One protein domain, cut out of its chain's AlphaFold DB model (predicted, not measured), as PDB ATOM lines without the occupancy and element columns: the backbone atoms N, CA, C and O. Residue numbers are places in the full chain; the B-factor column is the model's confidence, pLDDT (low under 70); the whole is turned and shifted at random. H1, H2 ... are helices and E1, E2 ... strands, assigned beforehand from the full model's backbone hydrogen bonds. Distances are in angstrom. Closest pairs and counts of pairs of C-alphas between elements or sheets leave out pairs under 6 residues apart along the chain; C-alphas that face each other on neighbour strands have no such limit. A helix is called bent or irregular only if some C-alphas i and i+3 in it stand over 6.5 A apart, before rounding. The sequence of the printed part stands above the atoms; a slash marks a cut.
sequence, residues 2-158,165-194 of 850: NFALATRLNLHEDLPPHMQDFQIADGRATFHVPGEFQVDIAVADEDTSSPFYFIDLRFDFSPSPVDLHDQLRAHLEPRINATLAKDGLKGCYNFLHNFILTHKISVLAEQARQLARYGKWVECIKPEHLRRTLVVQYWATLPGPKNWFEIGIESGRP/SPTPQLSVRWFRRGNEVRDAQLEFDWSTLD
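What this domain is: This is residues 2 to 158 and 165 to 194 of the 850 residues of the protein "Mediator of RNA polymerase II transcription subunit 14" of Hortaea werneckii (UniProt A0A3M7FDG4). Two small antiparallel sheets lie one beyond the other along the longest axis, and the long helix arm H2b bridges them, packing on one face of each. The bent helix folds back on itself, its arm H2a covering edge strand E4 of the first sheet, while H1 packs over E2 near the far end. The printed part has 187 residues, with two named helices and eight named strands in the order H1 E1 E2 E3 E4 H2 E5 E6 E7 E8; the sheets run E1 E2 E3 E4 and E5 E6 E7 E8, both antiparallel. The class is mixed, helices and strands; the whole is loose, with a radius of gyration of the C-alphas of 20.0 A and spans of 68 by 37 by 23 A.

Where its parts are: Find C-alpha 2 at (-430.587, 323.717, 104.529), where H1 begins; it runs to residue 11. Then come E1, residues 22 to 25, E2, 28 to 33, E3, 37 to 43, 20.0 A long, and E4, 52 to 59, 20.1 A long, which bends by 60 degrees at residue 55. H2, residues 70 to 117, was assigned as one helix by its hydrogen bonds but is bent: C-alphas 86 and 89 are 9.5 A apart. Its arms are H2a, residues 70 to 86, 24.4 A, and H2b, residues 89 to 117, 41.7 A. Next are E5, residues 125 to 130, E6, 133 to 138, E7, 147 to 154, 21.1 A, and E8, 169 to 176, 23.1 A, ending with C-alpha 176 at (-450.607, 290.727, 64.918).

How they stand to each other: Begin at E1 to E4, a meander, each strand the antiparallel neighbour of the one before. Look for N 23 and O 30 at 2.9 A, N 31 and O 39 at 2.9 A, and N 38 and O 58 at 2.8 A. H1 is on this sheet at a height of 8.9 A; the closest C-alphas of H1 and E1 are Asn 2 and Ile 24, 6.4 A. H2a and H2b touch at Leu 84 and Cys 92, C-alphas 5.6 A apart, at a shallow tilt of 32 degrees, opposite ways. H2b is also on the second sheet, height 8.5 A, along the strands; C-alphas Ala 116 and Ile 125, the closest to E5, are 5.7 A apart. There E5, E6 and E7 form another meander, with N 126 and O 137 at 2.8 A and N 134 and O 151 at 2.9 A; E7 and E8 have N 150 and O 173 at 2.8 A. Every O i to N i+4 pair is within hydrogen-bond range in H1 and H2b, and 11 of 13 in H2a.

The domain as a whole: The farthest C-alphas, Glu 46 and Pro 143, are 67.8 A apart. Residues 159 to 164 are not printed; C-alphas 158 and 165 are 6.7 A apart across this cut, in the link from E7 to E8. Of the links printed whole, none is long. Residues 177 to 194 hold no named element. The pLDDT is under 70 at residues 156 to 158, 165 and 183.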
ATOM      1  N   ASN A   2    -430.951 323.563 105.964       83.00
ATOM      2  CA  ASN A   2    -430.587 323.717 104.529       83.00
ATOM      3  C   ASN A   2    -429.087 323.535 104.250       83.00
ATOM      4  O   ASN A   2    -428.710 322.828 103.322       83.00
ATOM      5  N   PHE A   3    -428.236 324.137 105.086       82.06
ATOM      6  CA  PHE A   3    -426.784 323.978 104.993       82.06
ATOM      7  C   PHE A   3    -426.353 322.517 105.198       82.06
ATOM      8  O   PHE A   3    -425.607 321.990 104.387       82.06
ATOM      9  N   ALA A   4    -426.902 321.832 106.210       81.62
ATOM     10  CA  ALA A   4    -426.614 320.422 106.487       81.62
ATOM     11  C   ALA A   4    -427.010 319.494 105.320       81.62
ATOM     12  O   ALA A   4    -426.219 318.642 104.920       81.62
ATOM     13  N   LEU A   5    -428.189 319.700 104.716       84.06
ATOM     14  CA  LEU A   5    -428.619 318.976 103.512       84.06
ATOM     15  C   LEU A   5    -427.688 319.242 102.323       84.06
ATOM     16  O   LEU A   5    -427.288 318.303 101.640       84.06
ATOM     17  N   ALA A   6    -427.307 320.502 102.094       83.69
ATOM     18  CA  ALA A   6    -426.424 320.874 100.993       83.69
ATOM     19  C   ALA A   6    -425.022 320.271 101.150       83.69
ATOM     20  O   ALA A   6    -424.459 319.765 100.182       83.69
ATOM     21  N   THR A   7    -424.461 320.285 102.359       83.25
ATOM     22  CA  THR A   7    -423.164 319.666 102.654       83.25
ATOM     23  C   THR A   7    -423.231 318.151 102.479       83.25
ATOM     24  O   THR A   7    -422.362 317.572 101.831       83.25
ATOM     25  N   ARG A   8    -424.286 317.505 102.990       85.31
ATOM     26  CA  ARG A   8    -424.457 316.052 102.905       85.31
ATOM     27  C   ARG A   8    -424.636 315.559 101.469       85.31
ATOM     28  O   ARG A   8    -423.918 314.653 101.058       85.31
ATOM     29  N   LEU A   9    -425.532 316.175 100.697       85.94
ATOM     30  CA  LEU A   9    -425.821 315.761  99.318       85.94
ATOM     31  C   LEU A   9    -424.654 316.009  98.351       85.94
ATOM     32  O   LEU A   9    -424.518 315.273  97.382       85.94
ATOM     33  N   ASN A  10    -423.806 317.014  98.609       84.25
ATOM     34  CA  ASN A  10    -422.664 317.323  97.739       84.25
ATOM     35  C   ASN A  10    -421.371 316.576  98.107       84.25
ATOM     36  O   ASN A  10    -420.524 316.397  97.235       84.25
ATOM     37  N   LEU A  11    -421.173 316.199  99.379       82.00
ATOM     38  CA  LEU A  11    -419.891 315.652  99.860       82.00
ATOM     39  C   LEU A  11    -419.961 314.214 100.385       82.00
ATOM     40  O   LEU A  11    -418.923 313.557 100.439       82.00
ATOM     41  N   HIS A  12    -421.134 313.733 100.806       77.88
ATOM     42  CA  HIS A  12    -421.256 312.482 101.565       77.88
ATOM     43  C   HIS A  12    -422.195 311.442 100.945       77.88
ATOM     44  O   HIS A  12    -422.193 310.301 101.400       77.88
ATOM     45  N   GLU A  13    -422.972 311.799  99.922       81.88
ATOM     46  CA  GLU A  13    -423.963 310.911  99.307       81.88
ATOM     47  C   GLU A  13    -423.667 310.668  97.826       81.88
ATOM     48  O   GLU A  13    -423.404 311.598  97.063       81.88
ATOM     49  N   ASP A  14    -423.795 309.413  97.398       80.38
ATOM     50  CA  ASP A  14    -423.740 309.040  95.986       80.38
ATOM     51  C   ASP A  14    -425.136 309.174  95.359       80.38
ATOM     52  O   ASP A  14    -425.988 308.281  95.464       80.38
ATOM     53  N   LEU A  15    -425.380 310.300  94.687       83.19
ATOM     54  CA  LEU A  15    -426.674 310.584  94.068       83.19
ATOM     55  C   LEU A  15    -426.976 309.628  92.897       83.19
ATOM     56  O   LEU A  15    -426.159 309.490  91.976       83.19
ATOM     57  N   PRO A  16    -428.174 309.005  92.859       84.31
ATOM     58  CA  PRO A  16    -428.626 308.258  91.691       84.31
ATOM     59  C   PRO A  16    -428.591 309.135  90.427       84.31
ATOM     60  O   PRO A  16    -428.979 310.299  90.503       84.31
ATOM     61  N   PRO A  17    -428.221 308.600  89.244       82.38
ATOM     62  CA  PRO A  17    -428.105 309.396  88.016       82.38
ATOM     63  C   PRO A  17    -429.360 310.201  87.649       82.38
ATOM     64  O   PRO A  17    -429.255 311.277  87.077       82.38
ATOM     65  N   HIS A  18    -430.545 309.689  87.996       83.31
ATOM     66  CA  HIS A  18    -431.835 310.327  87.724       83.31
ATOM     67  C   HIS A  18    -432.300 311.300  88.823       83.31
ATOM     68  O   HIS A  18    -433.322 311.945  88.643       83.31
ATOM     69  N   MET A  19    -431.573 311.415  89.940       86.12
ATOM     70  CA  MET A  19    -431.866 312.322  91.064       86.12
ATOM     71  C   MET A  19    -430.778 313.400  91.226       86.12
ATOM     72  O   MET A  19    -430.552 313.909  92.318       86.12
ATOM     73  N   GLN A  20    -430.063 313.727  90.148       86.31
ATOM     74  CA  GLN A  20    -429.056 314.796  90.158       86.31
ATOM     75  C   GLN A  20    -429.681 316.193  90.035       86.31
ATOM     76  O   GLN A  20    -429.046 317.172  90.412       86.31
ATOM     77  N   ASP A  21    -430.916 316.280  89.534       88.25
ATOM     78  CA  ASP A  21    -431.708 317.509  89.525       88.25
ATOM     79  C   ASP A  21    -432.439 317.648  90.868       88.25
ATOM     80  O   ASP A  21    -433.417 316.941  91.140       88.25
ATOM     81  N   PHE A  22    -431.917 318.506  91.746       90.81
ATOM     82  CA  PHE A  22    -432.501 318.757  93.059       90.81
ATOM     83  C   PHE A  22    -432.363 320.213  93.498       90.81
ATOM     84  O   PHE A  22    -431.435 320.928  93.115       90.81
ATOM     85  N   GLN A  23    -433.289 320.645  94.349       91.75
ATOM     86  CA  GLN A  23    -433.315 321.979  94.945       91.75
ATOM     87  C   GLN A  23    -433.473 321.869  96.460       91.75
ATOM     88  O   GLN A  23    -434.168 320.985  96.954       91.75
ATOM     89  N   ILE A  24    -432.820 322.760  97.209       90.38
ATOM     90  CA  ILE A  24    -432.898 322.787  98.673       90.38
ATOM     91  C   ILE A  24    -433.569 324.086  99.108       90.38
ATOM     92  O   ILE A  24    -433.036 325.171  98.873       90.38
ATOM     93  N   ALA A  25    -434.714 323.968  99.773       88.88
ATOM     94  CA  ALA A  25    -435.479 325.081 100.325       88.88
ATOM     95  C   ALA A  25    -436.242 324.625 101.582       88.88
ATOM     96  O   ALA A  25    -436.535 323.444 101.741       88.88
ATOM     97  N   ASP A  26    -436.532 325.550 102.504       85.62
ATOM     98  CA  ASP A  26    -437.415 325.320 103.667       85.62
ATOM     99  C   ASP A  26    -437.130 324.060 104.514       85.62
ATOM    100  O   ASP A  26    -438.026 323.401 105.043       85.62
ATOM    101  N   GLY A  27    -435.853 323.712 104.673       84.44
ATOM    102  CA  GLY A  27    -435.398 322.562 105.456       84.44
ATOM    103  C   GLY A  27    -435.481 321.221 104.725       84.44
ATOM    104  O   GLY A  27    -435.338 320.190 105.381       84.44
ATOM    105  N   ARG A  28    -435.732 321.213 103.410       90.56
ATOM    106  CA  ARG A  28    -436.021 320.017 102.602       90.56
ATOM    107  C   ARG A  28    -435.218 320.036 101.300       90.56
ATOM    108  O   ARG A  28    -434.895 321.098 100.775       90.56
ATOM    109  N   ALA A  29    -434.894 318.853 100.793       91.75
ATOM    110  CA  ALA A  29    -434.331 318.633  99.469       91.75
ATOM    111  C   ALA A  29    -435.412 318.031  98.564       91.75
ATOM    112  O   ALA A  29    -435.914 316.939  98.837       91.75
ATOM    113  N   THR A  30    -435.768 318.747  97.503       92.88
ATOM    114  CA  THR A  30    -436.726 318.322  96.482       92.88
ATOM    115  C   THR A  30    -435.961 317.766  95.296       92.88
ATOM    116  O   THR A  30    -435.237 318.502  94.629       92.88
ATOM    117  N   PHE A  31    -436.130 316.478  95.018       93.38
ATOM    118  CA  PHE A  31    -435.567 315.823  93.841       93.38
ATOM    119  C   PHE A  31    -436.607 315.760  92.734       93.38
ATOM    120  O   PHE A  31    -437.750 315.384  92.994       93.38
ATOM    121  N   HIS A  32    -436.201 316.075  91.509       92.56
ATOM    122  CA  HIS A  32    -437.071 316.089  90.342       92.56
ATOM    123  C   HIS A  32    -436.658 315.005  89.342       92.56
ATOM    124  O   HIS A  32    -435.530 314.982  88.851       92.56
ATOM    125  N   VAL A  33    -437.586 314.092  89.046       90.88
ATOM    126  CA  VAL A  33    -437.437 313.057  88.018       90.88
ATOM    127  C   VAL A  33    -438.446 313.356  86.904       90.88
ATOM    128  O   VAL A  33    -439.632 313.049  87.079       90.88
ATOM    129  N   PRO A  34    -438.000 313.934  85.770       89.06
ATOM    130  CA  PRO A  34    -438.890 314.398  84.714       89.06
ATOM    131  C   PRO A  34    -439.820 313.303  84.199       89.06
ATOM    132  O   PRO A  34    -439.381 312.193  83.878       89.06
ATOM    133  N   GLY A  35    -441.103 313.624  84.082       86.12
ATOM    134  CA  GLY A  35    -442.113 312.698  83.595       86.12
ATOM    135  C   GLY A  35    -442.537 311.652  84.627       86.12
ATOM    136  O   GLY A  35    -443.363 310.808  84.294       86.12
ATOM    137  N   GLU A  36    -441.980 311.620  85.842       90.44
ATOM    138  CA  GLU A  36    -442.312 310.612  86.854       90.44
ATOM    139  C   GLU A  36    -442.789 311.225  88.171       90.44
ATOM    140  O   GLU A  36    -443.962 311.064  88.520       90.44
ATOM    141  N   PHE A  37    -441.902 311.880  88.923       92.06
ATOM    142  CA  PHE A  37    -442.229 312.407  90.247       92.06
ATOM    143  C   PHE A  37    -441.264 313.492  90.737       92.06
ATOM    144  O   PHE A  37    -440.108 313.574  90.325       92.06
ATOM    145  N   GLN A  38    -441.740 314.268  91.708       92.38
ATOM    146  CA  GLN A  38    -440.941 315.107  92.591       92.38
ATOM    147  C   GLN A  38    -441.070 314.585  94.021       92.38
ATOM    148  O   GLN A  38    -442.185 314.365  94.494       92.38
ATOM    149  N   VAL A  39    -439.949 314.378  94.712       92.62
ATOM    150  CA  VAL A  39    -439.943 313.888  96.098       92.62
ATOM    151  C   VAL A  39    -439.222 314.863  97.015       92.62
ATOM    152  O   VAL A  39    -438.086 315.250  96.744       92.62
ATOM    153  N   ASP A  40    -439.875 315.213  98.120       92.19
ATOM    154  CA  ASP A  40    -439.301 316.045  99.171       92.19
ATOM    155  C   ASP A  40    -438.758 315.153 100.286       92.19
ATOM    156  O   ASP A  40    -439.457 314.281 100.814       92.19
ATOM    157  N   ILE A  41    -437.502 315.379 100.657       91.62
ATOM    158  CA  ILE A  41    -436.781 314.604 101.666       91.62
ATOM    159  C   ILE A  41    -436.120 315.563 102.663       91.62
ATOM    160  O   ILE A  41    -435.615 316.616 102.281       91.62
ATOM    161  N   ALA A  42    -436.099 315.212 103.947       90.75
ATOM    162  CA  ALA A  42    -435.422 315.973 104.996       90.75
ATOM    163  C   ALA A  42    -434.475 315.092 105.826       90.75
ATOM    164  O   ALA A  42    -434.482 313.866 105.716       90.75
ATOM    165  N   VAL A  43    -433.666 315.726 106.673       87.12
ATOM    166  CA  VAL A  43    -432.834 315.070 107.698       87.12
ATOM    167  C   VAL A  43    -433.292 315.525 109.082       87.12
ATOM    168  O   VAL A  43    -433.759 316.656 109.234       87.12
ATOM    169  N   ALA A  44    -433.198 314.644 110.079       80.75
ATOM    170  CA  ALA A  44    -433.629 314.947 111.447       80.75
ATOM    171  C   ALA A  44    -432.582 315.749 112.243       80.75
ATOM    172  O   ALA A  44    -432.942 316.522 113.131       80.75
ATOM    173  N   ASP A  45    -431.303 315.588 111.916       79.62
ATOM    174  CA  ASP A  45    -430.148 316.168 112.598       79.62
ATOM    175  C   ASP A  45    -428.974 316.401 111.623       79.62
ATOM    176  O   ASP A  45    -429.084 316.185 110.414       79.62
ATOM    177  N   GLU A  46    -427.862 316.932 112.138       74.06
ATOM    178  CA  GLU A  46    -426.665 317.262 111.348       74.06
ATOM    179  C   GLU A  46    -425.714 316.067 111.158       74.06
ATOM    180  O   GLU A  46    -424.728 316.186 110.428       74.06
ATOM    181  N   ASP A  47    -426.002 314.918 111.782       79.81
ATOM    182  CA  ASP A  47    -425.198 313.707 111.627       79.81
ATOM    183  C   ASP A  47    -425.365 313.122 110.216       79.81
ATOM    184  O   ASP A  47    -426.468 312.859 109.729       79.81
ATOM    185  N   THR A  48    -424.239 312.884 109.546       75.75
ATOM    186  CA  THR A  48    -424.204 312.287 108.209       75.75
ATOM    187  C   THR A  48    -424.620 310.816 108.218       75.75
ATOM    188  O   THR A  48    -424.996 310.299 107.169       75.75
ATOM    189  N   SER A  49    -424.617 310.153 109.384       76.31
ATOM    190  CA  SER A  49    -425.055 308.759 109.541       76.31
ATOM    191  C   SER A  49    -426.577 308.585 109.695       76.31
ATOM    192  O   SER A  49    -427.104 307.489 109.493       76.31
ATOM    193  N   SER A  50    -427.298 309.665 110.009       83.62
ATOM    194  CA  SER A  50    -428.750 309.671 110.219       83.62
ATOM    195  C   SER A  50    -429.513 309.376 108.924       83.62
ATOM    196  O   SER A  50    -429.086 309.824 107.860       83.62
ATOM    197  N   PRO A  51    -430.632 308.637 108.924       83.94
ATOM    198  CA  PRO A  51    -431.369 308.372 107.694       83.94
ATOM    199  C   PRO A  51    -432.091 309.622 107.173       83.94
ATOM    200  O   PRO A  51    -432.458 310.534 107.914       83.94
ATOM    201  N   PHE A  52    -432.336 309.632 105.869       89.06
ATOM    202  CA  PHE A  52    -433.251 310.577 105.241       89.06
ATOM    203  C   PHE A  52    -434.709 310.234 105.569       89.06
ATOM    204  O   PHE A  52    -435.076 309.060 105.633       89.06
ATOM    205  N   TYR A  53    -435.554 311.258 105.689       90.12
ATOM    206  CA  TYR A  53    -436.985 311.126 105.949       90.12
ATOM    207  C   TYR A  53    -437.805 311.663 104.780       90.12
ATOM    208  O   TYR A  53    -437.591 312.780 104.311       90.12
ATOM    209  N   PHE A  54    -438.758 310.859 104.326       92.94
ATOM    210  CA  PHE A  54    -439.778 311.228 103.360       92.94
ATOM    211  C   PHE A  54    -440.673 312.323 103.925       92.94
ATOM    212  O   PHE A  54    -441.144 312.231 105.059       92.94
ATOM    213  N   ILE A  55    -440.935 313.332 103.102       91.00
ATOM    214  CA  ILE A  55    -441.822 314.429 103.441       91.00
ATOM    215  C   ILE A  55    -443.049 314.412 102.544       91.00
ATOM    216  O   ILE A  55    -444.154 314.314 103.065       91.00
ATOM    217  N   ASP A  56    -442.879 314.517 101.228       89.56
ATOM    218  CA  ASP A  56    -443.990 314.630 100.279       89.56
ATOM    219  C   ASP A  56    -443.628 314.047  98.903       89.56
ATOM    220  O   ASP A  56    -442.448 313.933  98.559       89.56
ATOM    221  N   LEU A  57    -444.643 313.657  98.128       91.12
ATOM    222  CA  LEU A  57    -444.499 313.101  96.778       91.12
ATOM    223  C   LEU A  57    -445.523 313.741  95.844       91.12
ATOM    224  O   LEU A  57    -446.726 313.590  96.052       91.12
ATOM    225  N   ARG A  58    -445.042 314.357  94.766       91.19
ATOM    226  CA  ARG A  58    -445.869 314.888  93.676       91.19
ATOM    227  C   ARG A  58    -445.597 314.098  92.404       91.19
ATOM    228  O   ARG A  58    -444.451 313.755  92.122       91.19
ATOM    229  N   PHE A  59    -446.635 313.782  91.641       91.38
ATOM    230  CA  PHE A  59    -446.481 313.085  90.364       91.38
ATOM    231  C   PHE A  59    -446.199 314.084  89.243       91.38
ATOM    232  O   PHE A  59    -446.848 315.119  89.162       91.38
ATOM    233  N   ASP A  60    -445.253 313.751  88.366       90.12
ATOM    234  CA  ASP A  60    -444.848 314.600  87.238       90.12
ATOM    235  C   ASP A  60    -445.290 313.984  85.898       90.12
ATOM    236  O   ASP A  60    -444.519 313.833  84.960       90.12
ATOM    237  N   PHE A  61    -446.542 313.529  85.824       91.50
ATOM    238  CA  PHE A  61    -447.177 313.046  84.591       91.50
ATOM    239  C   PHE A  61    -448.674 313.371  84.614       91.50
ATOM    240  O   PHE A  61    -449.247 313.610  85.676       91.50
ATOM    241  N   SER A  62    -449.333 313.364  83.459       90.38
ATOM    242  CA  SER A  62    -450.763 313.651  83.322       90.38
ATOM    243  C   SER A  62    -451.492 312.483  82.650       90.38
ATOM    244  O   SER A  62    -450.931 311.900  81.729       90.38
ATOM    245  N   PRO A  63    -452.719 312.116  83.058       89.69
ATOM    246  CA  PRO A  63    -453.418 312.597  84.238       89.69
ATOM    247  C   PRO A  63    -452.839 311.958  85.507       89.69
ATOM    248  O   PRO A  63    -452.614 310.749  85.572       89.69
ATOM    249  N   SER A  64    -452.652 312.772  86.537       83.88
ATOM    250  CA  SER A  64    -452.314 312.333  87.888       83.88
ATOM    251  C   SER A  64    -453.073 313.193  88.907       83.88
ATOM    252  O   SER A  64    -453.503 314.303  88.575       83.88
ATOM    253  N   PRO A  65    -453.340 312.682  90.120       79.81
ATOM    254  CA  PRO A  65    -453.912 313.507  91.178       79.81
ATOM    255  C   PRO A  65    -452.940 314.636  91.554       79.81
ATOM    256  O   PRO A  65    -451.741 314.399  91.663       79.81
ATOM    257  N   VAL A  66    -453.479 315.844  91.766       74.88
ATOM    258  CA  VAL A  66    -452.694 317.045  92.118       74.88
ATOM    259  C   VAL A  66    -451.951 316.854  93.443       74.88
ATOM    260  O   VAL A  66    -450.785 317.222  93.541       74.88
ATOM    261  N   ASP A  67    -452.602 316.204  94.413       76.88
ATOM    262  CA  ASP A  67    -452.043 315.904  95.730       76.88
ATOM    263  C   ASP A  67    -452.146 314.408  96.052       76.88
ATOM    264  O   ASP A  67    -453.083 313.708  95.640       76.88
ATOM    265  N   LEU A  68    -451.193 313.907  96.839       80.94
ATOM    266  CA  LEU A  68    -451.213 312.534  97.330       80.94
ATOM    267  C   LEU A  68    -452.309 312.371  98.393       80.94
ATOM    268  O   LEU A  68    -452.250 312.980  99.456       80.94
ATOM    269  N   HIS A  69    -453.292 311.509  98.134       84.56
ATOM    270  CA  HIS A  69    -454.379 311.255  99.083       84.56
ATOM    271  C   HIS A  69    -453.852 310.736 100.436       84.56
ATOM    272  O   HIS A  69    -453.014 309.830 100.460       84.56
ATOM    273  N   ASP A  70    -454.387 311.238 101.556       84.56
ATOM    274  CA  ASP A  70    -453.890 310.953 102.916       84.56
ATOM    275  C   ASP A  70    -453.768 309.453 103.228       84.56
ATOM    276  O   ASP A  70    -452.802 309.012 103.849       84.56
ATOM    277  N   GLN A  71    -454.709 308.633 102.747       86.25
ATOM    278  CA  GLN A  71    -454.650 307.178 102.933       86.25
ATOM    279  C   GLN A  71    -453.476 306.535 102.181       86.25
ATOM    280  O   GLN A  71    -452.816 305.636 102.700       86.25
ATOM    281  N   LEU A  72    -453.195 306.993 100.957       85.75
ATOM    282  CA  LEU A  72    -452.061 306.505 100.176       85.75
ATOM    283  C   LEU A  72    -450.745 306.964 100.811       85.75
ATOM    284  O   LEU A  72    -449.813 306.166 100.926       85.75
ATOM    285  N   ARG A  73    -450.695 308.208 101.298       88.06
ATOM    286  CA  ARG A  73    -449.559 308.752 102.050       88.06
ATOM    287  C   ARG A  73    -449.244 307.915 103.286       88.06
ATOM    288  O   ARG A  73    -448.105 307.481 103.430       88.06
ATOM    289  N   ALA A  74    -450.252 307.584 104.095       89.06
ATOM    290  CA  ALA A  74    -450.096 306.757 105.294       89.06
ATOM    291  C   ALA A  74    -449.504 305.359 105.008       89.06
ATOM    292  O   ALA A  74    -448.865 304.763 105.873       89.06
ATOM    293  N   HIS A  75    -449.684 304.831 103.792       89.25
ATOM    294  CA  HIS A  75    -449.087 303.564 103.367       89.25
ATOM    295  C   HIS A  75    -447.706 303.708 102.718       89.25
ATOM    296  O   HIS A  75    -446.872 302.805 102.855       89.25
ATOM    297  N   LEU A  76    -447.466 304.797 101.984       90.69
ATOM    298  CA  LEU A  76    -446.202 305.043 101.294       90.69
ATOM    299  C   LEU A  76    -445.116 305.525 102.253       90.69
ATOM    300  O   LEU A  76    -444.007 305.002 102.199       90.69
ATOM    301  N   GLU A  77    -445.432 306.446 103.158       91.31
ATOM    302  CA  GLU A  77    -444.462 307.071 104.060       91.31
ATOM    303  C   GLU A  77    -443.666 306.047 104.895       91.31
ATOM    304  O   GLU A  77    -442.433 306.070 104.816       91.31
ATOM    305  N   PRO A  78    -444.282 305.063 105.589       92.88
ATOM    306  CA  PRO A  78    -443.521 304.056 106.332       92.88
ATOM    307  C   PRO A  78    -442.614 303.204 105.436       92.88
ATOM    308  O   PRO A  78    -441.524 302.808 105.844       92.88
ATOM    309  N   ARG A  79    -443.047 302.912 104.202       92.38
ATOM    310  CA  ARG A  79    -442.292 302.083 103.250       92.38
ATOM    311  C   ARG A  79    -441.123 302.842 102.633       92.38
ATOM    312  O   ARG A  79    -440.045 302.268 102.490       92.38
ATOM    313  N   ILE A  80    -441.321 304.113 102.292       93.44
ATOM    314  CA  ILE A  80    -440.266 304.980 101.762       93.44
ATOM    315  C   ILE A  80    -439.233 305.239 102.859       93.44
ATOM    316  O   ILE A  80    -438.054 305.023 102.610       93.44
ATOM    317  N   ASN A  81    -439.656 305.576 104.082       93.12
ATOM    318  CA  ASN A  81    -438.750 305.768 105.220       93.12
ATOM    319  C   ASN A  81    -437.951 304.501 105.551       93.12
ATOM    320  O   ASN A  81    -436.739 304.574 105.743       93.12
ATOM    321  N   ALA A  82    -438.583 303.321 105.534       92.62
ATOM    322  CA  ALA A  82    -437.868 302.055 105.706       92.62
ATOM    323  C   ALA A  82    -436.841 301.800 104.585       92.62
ATOM    324  O   ALA A  82    -435.765 301.260 104.840       92.62
ATOM    325  N   THR A  83    -437.156 302.200 103.350       92.31
ATOM    326  CA  THR A  83    -436.249 302.058 102.201       92.31
ATOM    327  C   THR A  83    -435.094 303.061 102.269       92.31
ATOM    328  O   THR A  83    -433.953 302.682 102.022       92.31
ATOM    329  N   LEU A  84    -435.363 304.310 102.660       90.12
ATOM    330  CA  LEU A  84    -434.356 305.351 102.883       90.12
ATOM    331  C   LEU A  84    -433.387 304.960 104.003       90.12
ATOM    332  O   LEU A  84    -432.183 305.135 103.843       90.12
ATOM    333  N   ALA A  85    -433.888 304.379 105.096       89.06
ATOM    334  CA  ALA A  85    -433.056 303.927 106.211       89.06
ATOM    335  C   ALA A  85    -432.157 302.733 105.857       89.06
ATOM    336  O   ALA A  85    -431.071 302.595 106.412       89.06
ATOM    337  N   LYS A  86    -432.606 301.855 104.951       89.50
ATOM    338  CA  LYS A  86    -431.886 300.629 104.591       89.50
ATOM    339  C   LYS A  86    -430.921 300.815 103.419       89.50
ATOM    340  O   LYS A  86    -429.777 300.381 103.493       89.50
ATOM    341  N   ASP A  87    -431.410 301.405 102.332       86.31
ATOM    342  CA  ASP A  87    -430.769 301.410 101.012       86.31
ATOM    343  C   ASP A  87    -430.502 302.849 100.498       86.31
ATOM    344  O   ASP A  87    -430.118 303.045  99.337       86.31
ATOM    345  N   GLY A  88    -430.723 303.867 101.341       88.69
ATOM    346  CA  GLY A  88    -430.457 305.278 101.048       88.69
ATOM    347  C   GLY A  88    -431.286 305.853  99.893       88.69
ATOM    348  O   GLY A  88    -432.345 305.336  99.515       88.69
ATOM    349  N   LEU A  89    -430.783 306.936  99.287       88.50
ATOM    350  CA  LEU A  89    -431.441 307.618  98.160       88.50
ATOM    351  C   LEU A  89    -431.606 306.707  96.933       88.50
ATOM    352  O   LEU A  89    -432.612 306.787  96.231       88.50
ATOM    353  N   LYS A  90    -430.668 305.779  96.701       88.25
ATOM    354  CA  LYS A  90    -430.756 304.790  95.615       88.25
ATOM    355  C   LYS A  90    -431.909 303.807  95.814       88.25
ATOM    356  O   LYS A  90    -432.618 303.498  94.855       88.25
ATOM    357  N   GLY A  91    -432.107 303.315  97.036       88.62
ATOM    358  CA  GLY A  91    -433.262 302.488  97.378       88.62
ATOM    359  C   GLY A  91    -434.574 303.232  97.164       88.62
ATOM    360  O   GLY A  91    -435.489 302.700  96.533       88.62
ATOM    361  N   CYS A  92    -434.636 304.483  97.630       91.00
ATOM    362  CA  CYS A  92    -435.798 305.352  97.462       91.00
ATOM    363  C   CYS A  92    -436.143 305.573  95.985       91.00
ATOM    364  O   CYS A  92    -437.280 305.317  95.589       91.00
ATOM    365  N   TYR A  93    -435.151 305.929  95.156       91.38
ATOM    366  CA  TYR A  93    -435.319 306.036  93.707       91.38
ATOM    367  C   TYR A  93    -435.910 304.755  93.118       91.38
ATOM    368  O   TYR A  93    -436.950 304.800  92.470       91.38
ATOM    369  N   ASN A  94    -435.292 303.599  93.379       90.31
ATOM    370  CA  ASN A  94    -435.737 302.325  92.817       90.31
ATOM    371  C   ASN A  94    -437.175 301.981  93.227       90.31
ATOM    372  O   ASN A  94    -437.935 301.466  92.404       90.31
ATOM    373  N   PHE A  95    -437.547 302.244  94.480       92.06
ATOM    374  CA  PHE A  95    -438.899 302.015  94.978       92.06
ATOM    375  C   PHE A  95    -439.912 302.939  94.292       92.06
ATOM    376  O   PHE A  95    -440.881 302.444  93.711       92.06
ATOM    377  N   LEU A  96    -439.668 304.254  94.317       92.62
ATOM    378  CA  LEU A  96    -440.565 305.260  93.747       92.62
ATOM    379  C   LEU A  96    -440.696 305.104  92.235       92.62
ATOM    380  O   LEU A  96    -441.809 305.017  91.733       92.62
ATOM    381  N   HIS A  97    -439.588 304.937  91.521       92.00
ATOM    382  CA  HIS A  97    -439.577 304.685  90.084       92.00
ATOM    383  C   HIS A  97    -440.442 303.467  89.713       92.00
ATOM    384  O   HIS A  97    -441.373 303.565  88.917       92.00
ATOM    385  N   ASN A  98    -440.243 302.317  90.370       91.88
ATOM    386  CA  ASN A  98    -441.067 301.127  90.121       91.88
ATOM    387  C   ASN A  98    -442.548 301.320  90.480       91.88
ATOM    388  O   ASN A  98    -443.420 300.752  89.809       91.88
ATOM    389  N   PHE A  99    -442.829 302.076  91.542       91.94
ATOM    390  CA  PHE A  99    -444.185 302.440  91.938       91.94
ATOM    391  C   PHE A  99    -444.854 303.298  90.858       91.94
ATOM    392  O   PHE A  99    -445.940 302.937  90.404       91.94
ATOM    393  N   ILE A 100    -444.183 304.347  90.366       92.38
ATOM    394  CA  ILE A 100    -444.699 305.227  89.312       92.38
ATOM    395  C   ILE A 100    -444.929 304.466  88.011       92.38
ATOM    396  O   ILE A 100    -446.028 304.551  87.470       92.38
ATOM    397  N   LEU A 101    -443.978 303.656  87.530       93.25
ATOM    398  CA  LEU A 101    -444.186 302.868  86.304       93.25
ATOM    399  C   LEU A 101    -445.423 301.956  86.418       93.25
ATOM    400  O   LEU A 101    -446.212 301.844  85.481       93.25
ATOM    401  N   THR A 102    -445.632 301.338  87.584       92.94
ATOM    402  CA  THR A 102    -446.817 300.501  87.845       92.94
ATOM    403  C   THR A 102    -448.098 301.337  87.923       92.94
ATOM    404  O   THR A 102    -449.156 300.915  87.444       92.94
ATOM    405  N   HIS A 103    -448.017 302.536  88.502       91.62
ATOM    406  CA  HIS A 103    -449.142 303.455  88.593       91.62
ATOM    407  C   HIS A 103    -449.562 303.967  87.210       91.62
ATOM    408  O   HIS A 103    -450.747 303.894  86.892       91.62
ATOM    409  N   LYS A 104    -448.614 304.346  86.343       93.75
ATOM    410  CA  LYS A 104    -448.881 304.732  84.948       93.75
ATOM    411  C   LYS A 104    -449.624 303.638  84.175       93.75
ATOM    412  O   LYS A 104    -450.617 303.922  83.510       93.75
ATOM    413  N   ILE A 105    -449.218 302.370  84.322       94.50
ATOM    414  CA  ILE A 105    -449.942 301.226  83.726       94.50
ATOM    415  C   ILE A 105    -451.363 301.121  84.286       94.50
ATOM    416  O   ILE A 105    -452.301 300.865  83.535       94.50
ATOM    417  N   SER A 106    -451.544 301.346  85.588       92.75
ATOM    418  CA  SER A 106    -452.867 301.308  86.223       92.75
ATOM    419  C   SER A 106    -453.784 302.431  85.727       92.75
ATOM    420  O   SER A 106    -454.969 302.178  85.512       92.75
ATOM    421  N   VAL A 107    -453.241 303.632  85.494       93.44
ATOM    422  CA  VAL A 107    -453.959 304.768  84.890       93.44
ATOM    423  C   VAL A 107    -454.401 304.421  83.467       93.44
ATOM    424  O   VAL A 107    -455.588 304.510  83.161       93.44
ATOM    425  N   LEU A 108    -453.488 303.923  82.625       95.19
ATOM    426  CA  LEU A 108    -453.818 303.472  81.266       95.19
ATOM    427  C   LEU A 108    -454.843 302.325  81.271       95.19
ATOM    428  O   LEU A 108    -455.733 302.283  80.428       95.19
ATOM    429  N   ALA A 109    -454.764 301.406  82.237       94.75
ATOM    430  CA  ALA A 109    -455.709 300.300  82.372       94.75
ATOM    431  C   ALA A 109    -457.117 300.773  82.766       94.75
ATOM    432  O   ALA A 109    -458.105 300.167  82.350       94.75
ATOM    433  N   GLU A 110    -457.217 301.826  83.580       93.62
ATOM    434  CA  GLU A 110    -458.488 302.472  83.908       93.62
ATOM    435  C   GLU A 110    -459.075 303.170  82.679       93.62
ATOM    436  O   GLU A 110    -460.217 302.887  82.320       93.62
ATOM    437  N   GLN A 111    -458.279 303.981  81.972       95.12
ATOM    438  CA  GLN A 111    -458.691 304.621  80.717       95.12
ATOM    439  C   GLN A 111    -459.176 303.580  79.692       95.12
ATOM    440  O   GLN A 111    -460.266 303.707  79.139       95.12
ATOM    441  N   ALA A 112    -458.425 302.490  79.500       94.94
ATOM    442  CA  ALA A 112    -458.804 301.404  78.601       94.94
ATOM    443  C   ALA A 112    -460.124 300.731  79.012       94.94
ATOM    444  O   ALA A 112    -460.964 300.439  78.160       94.94
ATOM    445  N   ARG A 113    -460.345 300.502  80.317       94.38
ATOM    446  CA  ARG A 113    -461.610 299.955  80.837       94.38
ATOM    447  C   ARG A 113    -462.781 300.913  80.641       94.38
ATOM    448  O   ARG A 113    -463.886 300.444  80.374       94.38
ATOM    449  N   GLN A 114    -462.556 302.219  80.745       94.44
ATOM    450  CA  GLN A 114    -463.576 303.228  80.465       94.44
ATOM    451  C   GLN A 114    -463.941 303.252  78.977       94.44
ATOM    452  O   GLN A 114    -465.124 303.151  78.661       94.44
ATOM    453  N   LEU A 115    -462.953 303.264  78.073       93.44
ATOM    454  CA  LEU A 115    -463.193 303.178  76.624       93.44
ATOM    455  C   LEU A 115    -463.923 301.886  76.229       93.44
ATOM    456  O   LEU A 115    -464.812 301.906  75.385       93.44
ATOM    457  N   ALA A 116    -463.594 300.756  76.857       93.25
ATOM    458  CA  ALA A 116    -464.256 299.482  76.575       93.25
ATOM    459  C   ALA A 116    -465.732 299.450  77.021       93.25
ATOM    460  O   ALA A 116    -466.510 298.642  76.513       93.25
ATOM    461  N   ARG A 117    -466.116 300.293  77.991       92.19
ATOM    462  CA  ARG A 117    -467.475 300.357  78.555       92.19
ATOM    463  C   ARG A 117    -468.338 301.452  77.939       92.19
ATOM    464  O   ARG A 117    -469.555 301.292  77.908       92.19
ATOM    465  N   TYR A 118    -467.735 302.545  77.482       89.69
ATOM    466  CA  TYR A 118    -468.455 303.746  77.065       89.69
ATOM    467  C   TYR A 118    -467.938 304.289  75.726       89.69
ATOM    468  O   TYR A 118    -466.752 304.226  75.417       89.69
ATOM    469  N   GLY A 119    -468.835 304.887  74.938       85.75
ATOM    470  CA  GLY A 119    -468.482 305.569  73.689       85.75
ATOM    471  C   GLY A 119    -468.304 304.634  72.487       85.75
ATOM    472  O   GLY A 119    -468.986 303.622  72.362       85.75
ATOM    473  N   LYS A 120    -467.411 305.008  71.563       88.38
ATOM    474  CA  LYS A 120    -467.239 304.351  70.249       88.38
ATOM    475  C   LYS A 120    -466.443 303.036  70.276       88.38
ATOM    476  O   LYS A 120    -466.414 302.331  69.274       88.38
ATOM    477  N   TRP A 121    -465.783 302.718  71.390       91.56
ATOM    478  CA  TRP A 121    -464.900 301.549  71.531       91.56
ATOM    479  C   TRP A 121    -465.570 300.352  72.222       91.56
ATOM    480  O   TRP A 121    -464.927 299.319  72.432       91.56
ATOM    481  N   VAL A 122    -466.859 300.474  72.547       92.25
ATOM    482  CA  VAL A 122    -467.665 299.412  73.159       92.25
ATOM    483  C   VAL A 122    -467.595 298.149  72.303       92.25
ATOM    484  O   VAL A 122    -467.725 298.206  71.082       92.25
ATOM    485  N   GLU A 123    -467.304 297.016  72.950       88.12
ATOM    486  CA  GLU A 123    -467.089 295.686  72.344       88.12
ATOM    487  C   GLU A 123    -465.922 295.570  71.340       88.12
ATOM    488  O   GLU A 123    -465.523 294.458  70.987       88.12
ATOM    489  N   CYS A 124    -465.313 296.681  70.926       92.25
ATOM    490  CA  CYS A 124    -464.231 296.721  69.945       92.25
ATOM    491  C   CYS A 124    -462.859 296.413  70.559       92.25
ATOM    492  O   CYS A 124    -461.975 295.895  69.870       92.25
ATOM    493  N   ILE A 125    -462.681 296.698  71.853       95.19
ATOM    494  CA  ILE A 125    -461.459 296.410  72.612       95.19
ATOM    495  C   ILE A 125    -461.747 295.539  73.839       95.19
ATOM    496  O   ILE A 125    -462.819 295.607  74.439       95.19
ATOM    497  N   LYS A 126    -460.766 294.725  74.234       95.06
ATOM    498  CA  LYS A 126    -460.794 293.895  75.445       95.06
ATOM    499  C   LYS A 126    -459.507 294.126  76.245       95.06
ATOM    500  O   LYS A 126    -458.479 293.533  75.909       95.06
ATOM    501  N   PRO A 127    -459.538 295.022  77.246       95.69
ATOM    502  CA  PRO A 127    -458.402 295.271  78.122       95.69
ATOM    503  C   PRO A 127    -458.348 294.258  79.275       95.69
ATOM    504  O   PRO A 127    -459.320 294.075  80.008       95.69
ATOM    505  N   GLU A 128    -457.183 293.655  79.482       95.12
ATOM    506  CA  GLU A 128    -456.857 292.758  80.588       95.12
ATOM    507  C   GLU A 128    -455.650 293.320  81.352       95.12
ATOM    508  O   GLU A 128    -454.563 293.494  80.802       95.12
ATOM    509  N   HIS A 129    -455.833 293.628  82.637       92.38
ATOM    510  CA  HIS A 129    -454.760 294.139  83.492       92.38
ATOM    511  C   HIS A 129    -454.259 293.025  84.414       92.38
ATOM    512  O   HIS A 129    -454.957 292.625  85.346       92.38
ATOM    513  N   LEU A 130    -453.045 292.531  84.163       88.38
ATOM    514  CA  LEU A 130    -452.413 291.470  84.941       88.38
ATOM    515  C   LEU A 130    -451.157 291.999  85.640       88.38
ATOM    516  O   LEU A 130    -450.096 292.149  85.037       88.38
ATOM    517  N   ARG A 131    -451.257 292.227  86.954       83.12
ATOM    518  CA  ARG A 131    -450.163 292.694  87.828       83.12
ATOM    519  C   ARG A 131    -449.536 294.025  87.385       83.12
ATOM    520  O   ARG A 131    -449.939 295.068  87.868       83.12
ATOM    521  N   ARG A 132    -448.501 293.966  86.542       89.56
ATOM    522  CA  ARG A 132    -447.690 295.099  86.054       89.56
ATOM    523  C   ARG A 132    -447.657 295.129  84.523       89.56
ATOM    524  O   ARG A 132    -446.689 295.597  83.929       89.56
ATOM    525  N   THR A 133    -448.683 294.563  83.895       93.38
ATOM    526  CA  THR A 133    -448.812 294.470  82.445       93.38
ATOM    527  C   THR A 133    -450.266 294.686  82.054       93.38
ATOM    528  O   THR A 133    -451.165 294.031  82.585       93.38
ATOM    529  N   LEU A 134    -450.493 295.606  81.126       95.88
ATOM    530  CA  LEU A 134    -451.783 295.840  80.493       95.88
ATOM    531  C   LEU A 134    -451.762 295.207  79.105       95.88
ATOM    532  O   LEU A 134    -450.982 295.621  78.254       95.88
ATOM    533  N   VAL A 135    -452.622 294.223  78.878       96.19
ATOM    534  CA  VAL A 135    -452.827 293.575  77.581       96.19
ATOM    535  C   VAL A 135    -454.116 294.120  76.990       96.19
ATOM    536  O   VAL A 135    -455.159 294.073  77.637       96.19
ATOM    537  N   VAL A 136    -454.079 294.633  75.764       96.25
ATOM    538  CA  VAL A 136    -455.285 295.130  75.094       96.25
ATOM    539  C   VAL A 136    -455.438 294.451  73.751       96.25
ATOM    540  O   VAL A 136    -454.700 294.731  72.806       96.25
ATOM    541  N   GLN A 137    -456.444 293.585  73.655       95.50
ATOM    542  CA  GLN A 137    -456.919 293.089  72.371       95.50
ATOM    543  C   GLN A 137    -457.778 294.169  71.704       95.50
ATOM    544  O   GLN A 137    -458.709 294.685  72.320       95.50
ATOM    545  N   TYR A 138    -457.502 294.476  70.438       94.25
ATOM    546  CA  TYR A 138    -458.274 295.423  69.630       94.25
ATOM    547  C   TYR A 138    -458.889 294.730  68.409       94.25
ATOM    548  O   TYR A 138    -458.459 293.638  68.024       94.25
ATOM    549  N   TRP A 139    -459.930 295.346  67.837       93.31
ATOM    550  CA  TRP A 139    -460.800 294.734  66.823       93.31
ATOM    551  C   TRP A 139    -461.341 293.379  67.287       93.31
ATOM    552  O   TRP A 139    -461.288 292.375  66.578       93.31
ATOM    553  N   ALA A 140    -461.824 293.334  68.528       91.31
ATOM    554  CA  ALA A 140    -462.245 292.101  69.182       91.31
ATOM    555  C   ALA A 140    -463.479 291.445  68.536       91.31
ATOM    556  O   ALA A 140    -463.731 290.267  68.790       91.31
ATOM    557  N   THR A 141    -464.217 292.198  67.717       87.25
ATOM    558  CA  THR A 141    -465.363 291.747  66.915       87.25
ATOM    559  C   THR A 141    -464.965 291.210  65.537       87.25
ATOM    560  O   THR A 141    -465.782 290.560  64.886       87.25
ATOM    561  N   LEU A 142    -463.730 291.449  65.079       87.12
ATOM    562  CA  LEU A 142    -463.265 290.999  63.769       87.12
ATOM    563  C   LEU A 142    -463.016 289.478  63.785       87.12
ATOM    564  O   LEU A 142    -462.347 288.982  64.698       87.12
ATOM    565  N   PRO A 143    -463.504 288.720  62.786       83.62
ATOM    566  CA  PRO A 143    -463.252 287.288  62.712       83.62
ATOM    567  C   PRO A 143    -461.766 286.987  62.463       83.62
ATOM    568  O   PRO A 143    -461.056 287.735  61.787       83.62
ATOM    569  N   GLY A 144    -461.300 285.845  62.975       84.69
ATOM    570  CA  GLY A 144    -459.946 285.334  62.753       84.69
ATOM    571  C   GLY A 144    -458.989 285.507  63.943       84.69
ATOM    572  O   GLY A 144    -459.422 285.636  65.090       84.69
ATOM    573  N   PRO A 145    -457.667 285.439  63.696       87.69
ATOM    574  CA  PRO A 145    -456.654 285.523  64.745       87.69
ATOM    575  C   PRO A 145    -456.653 286.873  65.478       87.69
ATOM    576  O   PRO A 145    -456.758 287.935  64.858       87.69
ATOM    577  N   LYS A 146    -456.461 286.828  66.801       91.38
ATOM    578  CA  LYS A 146    -456.454 288.012  67.672       91.38
ATOM    579  C   LYS A 146    -455.282 288.950  67.358       91.38
ATOM    580  O   LYS A 146    -454.194 288.506  66.984       91.38
ATOM    581  N   ASN A 147    -455.504 290.243  67.583       93.38
ATOM    582  CA  ASN A 147    -454.481 291.286  67.533       93.38
ATOM    583  C   ASN A 147    -454.497 292.029  68.866       93.38
ATOM    584  O   ASN A 147    -455.570 292.385  69.356       93.38
ATOM    585  N   TRP A 148    -453.330 292.223  69.467       95.38
ATOM    586  CA  TRP A 148    -453.223 292.868  70.769       95.38
ATOM    587  C   TRP A 148    -451.877 293.557  70.929       95.38
ATOM    588  O   TRP A 148    -450.925 293.269  70.205       95.38
ATOM    589  N   PHE A 149    -451.793 294.474  71.878       95.31
ATOM    590  CA  PHE A 149    -450.520 295.009  72.340       95.31
ATOM    591  C   PHE A 149    -450.470 294.977  73.862       95.31
ATOM    592  O   PHE A 149    -451.500 294.954  74.538       95.31
ATOM    593  N   GLU A 150    -449.257 294.922  74.387       94.31
ATOM    594  CA  GLU A 150    -448.972 294.785  75.806       94.31
ATOM    595  C   GLU A 150    -448.118 295.967  76.242       94.31
ATOM    596  O   GLU A 150    -447.074 296.226  75.645       94.31
ATOM    597  N   ILE A 151    -448.556 296.671  77.282       94.62
ATOM    598  CA  ILE A 151    -447.777 297.697  77.968       94.62
ATOM    599  C   ILE A 151    -447.267 297.083  79.265       94.62
ATOM    600  O   ILE A 151    -448.055 296.710  80.136       94.62
ATOM    601  N   GLY A 152    -445.952 296.961  79.391       92.94
ATOM    602  CA  GLY A 152    -445.304 296.332  80.535       92.94
ATOM    603  C   GLY A 152    -444.017 297.036  80.928       92.94
ATOM    604  O   GLY A 152    -443.661 298.078  80.383       92.94
ATOM    605  N   ILE A 153    -443.307 296.449  81.887       91.88
ATOM    606  CA  ILE A 153    -442.046 296.988  82.402       91.88
ATOM    607  C   ILE A 153    -440.924 296.033  82.006       91.88
ATOM    608  O   ILE A 153    -440.927 294.873  82.414       91.88
ATOM    609  N   GLU A 154    -439.970 296.525  81.220       86.56
ATOM    610  CA  GLU A 154    -438.771 295.789  80.818       86.56
ATOM    611  C   GLU A 154    -437.572 296.328  81.605       86.56
ATOM    612  O   GLU A 154    -437.464 297.527  81.839       86.56
ATOM    613  N   SER A 155    -436.645 295.462  82.019       75.38
ATOM    614  CA  SER A 155    -435.483 295.839  82.844       75.38
ATOM    615  C   SER A 155    -434.411 296.664  82.110       75.38
ATOM    616  O   SER A 155    -433.327 296.857  82.650       75.38
ATOM    617  N   GLY A 156    -434.686 297.124  80.885       65.75
ATOM    618  CA  GLY A 156    -433.731 297.804  80.010       65.75
ATOM    619  C   GLY A 156    -432.586 296.895  79.536       65.75
ATOM    620  O   GLY A 156    -432.311 295.832  80.098       65.75
ATOM    621  N   ARG A 157    -431.879 297.309  78.475       64.88
ATOM    622  CA  ARG A 157    -430.640 296.650  78.020       64.88
ATOM    623  C   ARG A 157    -429.427 297.489  78.424       64.88
ATOM    624  O   ARG A 157    -429.472 298.711  78.263       64.88
ATOM    625  N   PRO A 158    -428.328 296.880  78.905       62.47
ATOM    626  CA  PRO A 158    -427.120 297.633  79.217       62.47
ATOM    627  C   PRO A 158    -426.586 298.299  77.942       62.47
ATOM    628  O   PRO A 158    -426.287 297.627  76.952       62.47
ATOM    629  N   SER A 165    -426.074 300.298  85.823       66.75
ATOM    630  CA  SER A 165    -427.074 299.234  85.703       66.75
ATOM    631  C   SER A 165    -428.328 299.762  84.994       66.75
ATOM    632  O   SER A 165    -428.760 300.873  85.304       66.75
ATOM    633  N   PRO A 166    -428.911 299.011  84.045       75.44
ATOM    634  CA  PRO A 166    -430.101 299.464  83.339       75.44
ATOM    635  C   PRO A 166    -431.268 299.622  84.322       75.44
ATOM    636  O   PRO A 166    -431.490 298.768  85.184       75.44
ATOM    637  N   THR A 167    -431.977 300.744  84.214       80.56
ATOM    638  CA  THR A 167    -433.193 301.009  84.981       80.56
ATOM    639  C   THR A 167    -434.403 300.416  84.256       80.56
ATOM    640  O   THR A 167    -434.415 300.375  83.021       80.56
ATOM    641  N   PRO A 168    -435.411 299.915  84.992       87.12
ATOM    642  CA  PRO A 168    -436.666 299.479  84.394       87.12
ATOM    643  C   PRO A 168    -437.314 300.596  83.569       87.12
ATOM    644  O   PRO A 168    -437.243 301.761  83.926       87.12
ATOM    645  N   GLN A 169    -437.959 300.267  82.458       89.25
ATOM    646  CA  GLN A 169    -438.664 301.249  81.632       89.25
ATOM    647  C   GLN A 169    -439.988 300.676  81.144       89.25
ATOM    648  O   GLN A 169    -440.155 299.456  81.045       89.25
ATOM    649  N   LEU A 170    -440.936 301.564  80.841       90.44
ATOM    650  CA  LEU A 170    -442.154 301.167  80.146       90.44
ATOM    651  C   LEU A 170    -441.799 300.726  78.728       90.44
ATOM    652  O   LEU A 170    -441.026 301.372  78.024       90.44
ATOM    653  N   SER A 171    -442.365 299.596  78.332       90.25
ATOM    654  CA  SER A 171    -442.145 298.962  77.039       90.25
ATOM    655  C   SER A 171    -443.485 298.565  76.440       90.25
ATOM    656  O   SER A 171    -444.447 298.284  77.165       90.25
ATOM    657  N   VAL A 172    -443.540 298.552  75.111       91.75
ATOM    658  CA  VAL A 172    -444.728 298.155  74.359       91.75
ATOM    659  C   VAL A 172    -444.356 297.014  73.435       91.75
ATOM    660  O   VAL A 172    -443.416 297.120  72.649       91.75
ATOM    661  N   ARG A 173    -445.117 295.925  73.508       91.88
ATOM    662  CA  ARG A 173    -444.993 294.780  72.604       91.88
ATOM    663  C   ARG A 173    -446.265 294.663  71.793       91.88
ATOM    664  O   ARG A 173    -447.355 294.674  72.356       91.88
ATOM    665  N   TRP A 174    -446.145 294.558  70.477       94.56
ATOM    666  CA  TRP A 174    -447.299 294.507  69.588       94.56
ATOM    667  C   TRP A 174    -447.382 293.164  68.876       94.56
ATOM    668  O   TRP A 174    -446.400 292.696  68.308       94.56
ATOM    669  N   PHE A 175    -448.565 292.557  68.874       93.25
ATOM    670  CA  PHE A 175    -448.835 291.261  68.277       93.25
ATOM    671  C   PHE A 175    -449.934 291.370  67.218       93.25
ATOM    672  O   PHE A 175    -451.041 291.856  67.471       93.25
ATOM    673  N   ARG A 176    -449.645 290.857  66.020       90.69
ATOM    674  CA  ARG A 176    -450.607 290.727  64.918       90.69
ATOM    675  C   ARG A 176    -450.778 289.263  64.566       90.69
ATOM    676  O   ARG A 176    -449.797 288.574  64.297       90.69
ATOM    677  N   ARG A 177    -452.025 288.794  64.530       85.94
ATOM    678  CA  ARG A 177    -452.368 287.396  64.226       85.94
ATOM    679  C   ARG A 177    -451.556 286.367  65.032       85.94
ATOM    680  O   ARG A 177    -451.164 285.337  64.497       85.94
ATOM    681  N   GLY A 178    -451.277 286.659  66.301       83.38
ATOM    682  CA  GLY A 178    -450.480 285.787  67.171       83.38
ATOM    683  C   GLY A 178    -448.960 285.978  67.112       83.38
ATOM    684  O   GLY A 178    -448.265 285.436  67.964       83.38
ATOM    685  N   ASN A 179    -448.439 286.768  66.169       88.81
ATOM    686  CA  ASN A 179    -447.001 286.971  65.982       88.81
ATOM    687  C   ASN A 179    -446.553 288.356  66.462       88.81
ATOM    688  O   ASN A 179    -447.189 289.365  66.146       88.81
ATOM    689  N   GLU A 180    -445.434 288.405  67.184       90.19
ATOM    690  CA  GLU A 180    -444.831 289.651  67.667       90.19
ATOM    691  C   GLU A 180    -444.228 290.466  66.513       90.19
ATOM    692  O   GLU A 180    -443.432 289.967  65.716       90.19
ATOM    693  N   VAL A 181    -444.587 291.744  66.441       89.94
ATOM    694  CA  VAL A 181    -444.077 292.710  65.468       89.94
ATOM    695  C   VAL A 181    -442.876 293.423  66.081       89.94
ATOM    696  O   VAL A 181    -443.033 294.351  66.868       89.94
ATOM    697  N   ARG A 182    -441.668 292.988  65.717       82.00
ATOM    698  CA  ARG A 182    -440.417 293.515  66.295       82.00
ATOM    699  C   ARG A 182    -439.940 294.825  65.664       82.00
ATOM    700  O   ARG A 182    -439.258 295.597  66.326       82.00
ATOM    701  N   ASP A 183    -440.338 295.094  64.423       69.19
ATOM    702  CA  ASP A 183    -439.829 296.228  63.635       69.19
ATOM    703  C   ASP A 183    -440.668 297.513  63.782       69.19
ATOM    704  O   ASP A 183    -440.432 298.509  63.100       69.19
ATOM    705  N   ALA A 184    -441.685 297.513  64.650       70.81
ATOM    706  CA  ALA A 184    -442.581 298.651  64.822       70.81
ATOM    707  C   ALA A 184    -442.114 299.572  65.963       70.81
ATOM    708  O   ALA A 184    -442.277 299.252  67.134       70.81
ATOM    709  N   GLN A 185    -441.602 300.759  65.622       73.88
ATOM    710  CA  GLN A 185    -441.239 301.799  66.600       73.88
ATOM    711  C   GLN A 185    -442.486 302.511  67.149       73.88
ATOM    712  O   GLN A 185    -442.918 303.512  66.586       73.88
ATOM    713  N   LEU A 186    -443.159 301.962  68.159       84.44
ATOM    714  CA  LEU A 186    -444.282 302.644  68.819       84.44
ATOM    715  C   LEU A 186    -443.739 303.715  69.774       84.44
ATOM    716  O   LEU A 186    -443.019 303.395  70.716       84.44
ATOM    717  N   GLU A 187    -444.066 304.977  69.507       84.38
ATOM    718  CA  GLU A 187    -443.619 306.130  70.293       84.38
ATOM    719  C   GLU A 187    -444.791 306.608  71.147       84.38
ATOM    720  O   GLU A 187    -445.588 307.437  70.706       84.38
ATOM    721  N   PHE A 188    -444.946 306.017  72.332       89.06
ATOM    722  CA  PHE A 188    -445.958 306.440  73.300       89.06
ATOM    723  C   PHE A 188    -445.407 307.573  74.161       89.06
ATOM    724  O   PHE A 188    -444.266 307.505  74.627       89.06
ATOM    725  N   ASP A 189    -446.227 308.596  74.391       88.50
ATOM    726  CA  ASP A 189    -445.912 309.641  75.355       88.50
ATOM    727  C   ASP A 189    -446.165 309.114  76.774       88.50
ATOM    728  O   ASP A 189    -447.292 308.829  77.176       88.50
ATOM    729  N   TRP A 190    -445.087 308.958  77.539       90.62
ATOM    730  CA  TRP A 190    -445.149 308.503  78.926       90.62
ATOM    731  C   TRP A 190    -445.313 309.646  79.934       90.62
ATOM    732  O   TRP A 190    -445.419 309.363  81.130       90.62
ATOM    733  N   SER A 191    -445.303 310.902  79.478       89.50
ATOM    734  CA  SER A 191    -445.570 312.099  80.283       89.50
ATOM    735  C   SER A 191    -447.049 312.485  80.239       89.50
ATOM    736  O   SER A 191    -447.637 312.741  81.288       89.50
ATOM    737  N   THR A 192    -447.673 312.419  79.059       91.81
ATOM    738  CA  THR A 192    -449.115 312.626  78.861       91.81
ATOM    739  C   THR A 192    -449.777 311.310  78.462       91.81
ATOM    740  O   THR A 192    -449.833 310.934  77.294       91.81
ATOM    741  N   LEU A 193    -450.276 310.582  79.457       93.06
ATOM    742  CA  LEU A 193    -450.918 309.285  79.301       93.06
ATOM    743  C   LEU A 193    -452.315 309.440  78.695       93.06
ATOM    744  O   LEU A 193    -453.302 309.677  79.397       93.06
ATOM    745  N   ASP A 194    -452.391 309.230  77.388       93.19
ATOM    746  CA  ASP A 194    -453.639 309.071  76.650       93.19
ATOM    747  C   ASP A 194    -453.680 307.685  75.999       93.19
ATOM    748  O   ASP A 194    -453.039 307.411  74.976       93.19
TER     749      ASP A 194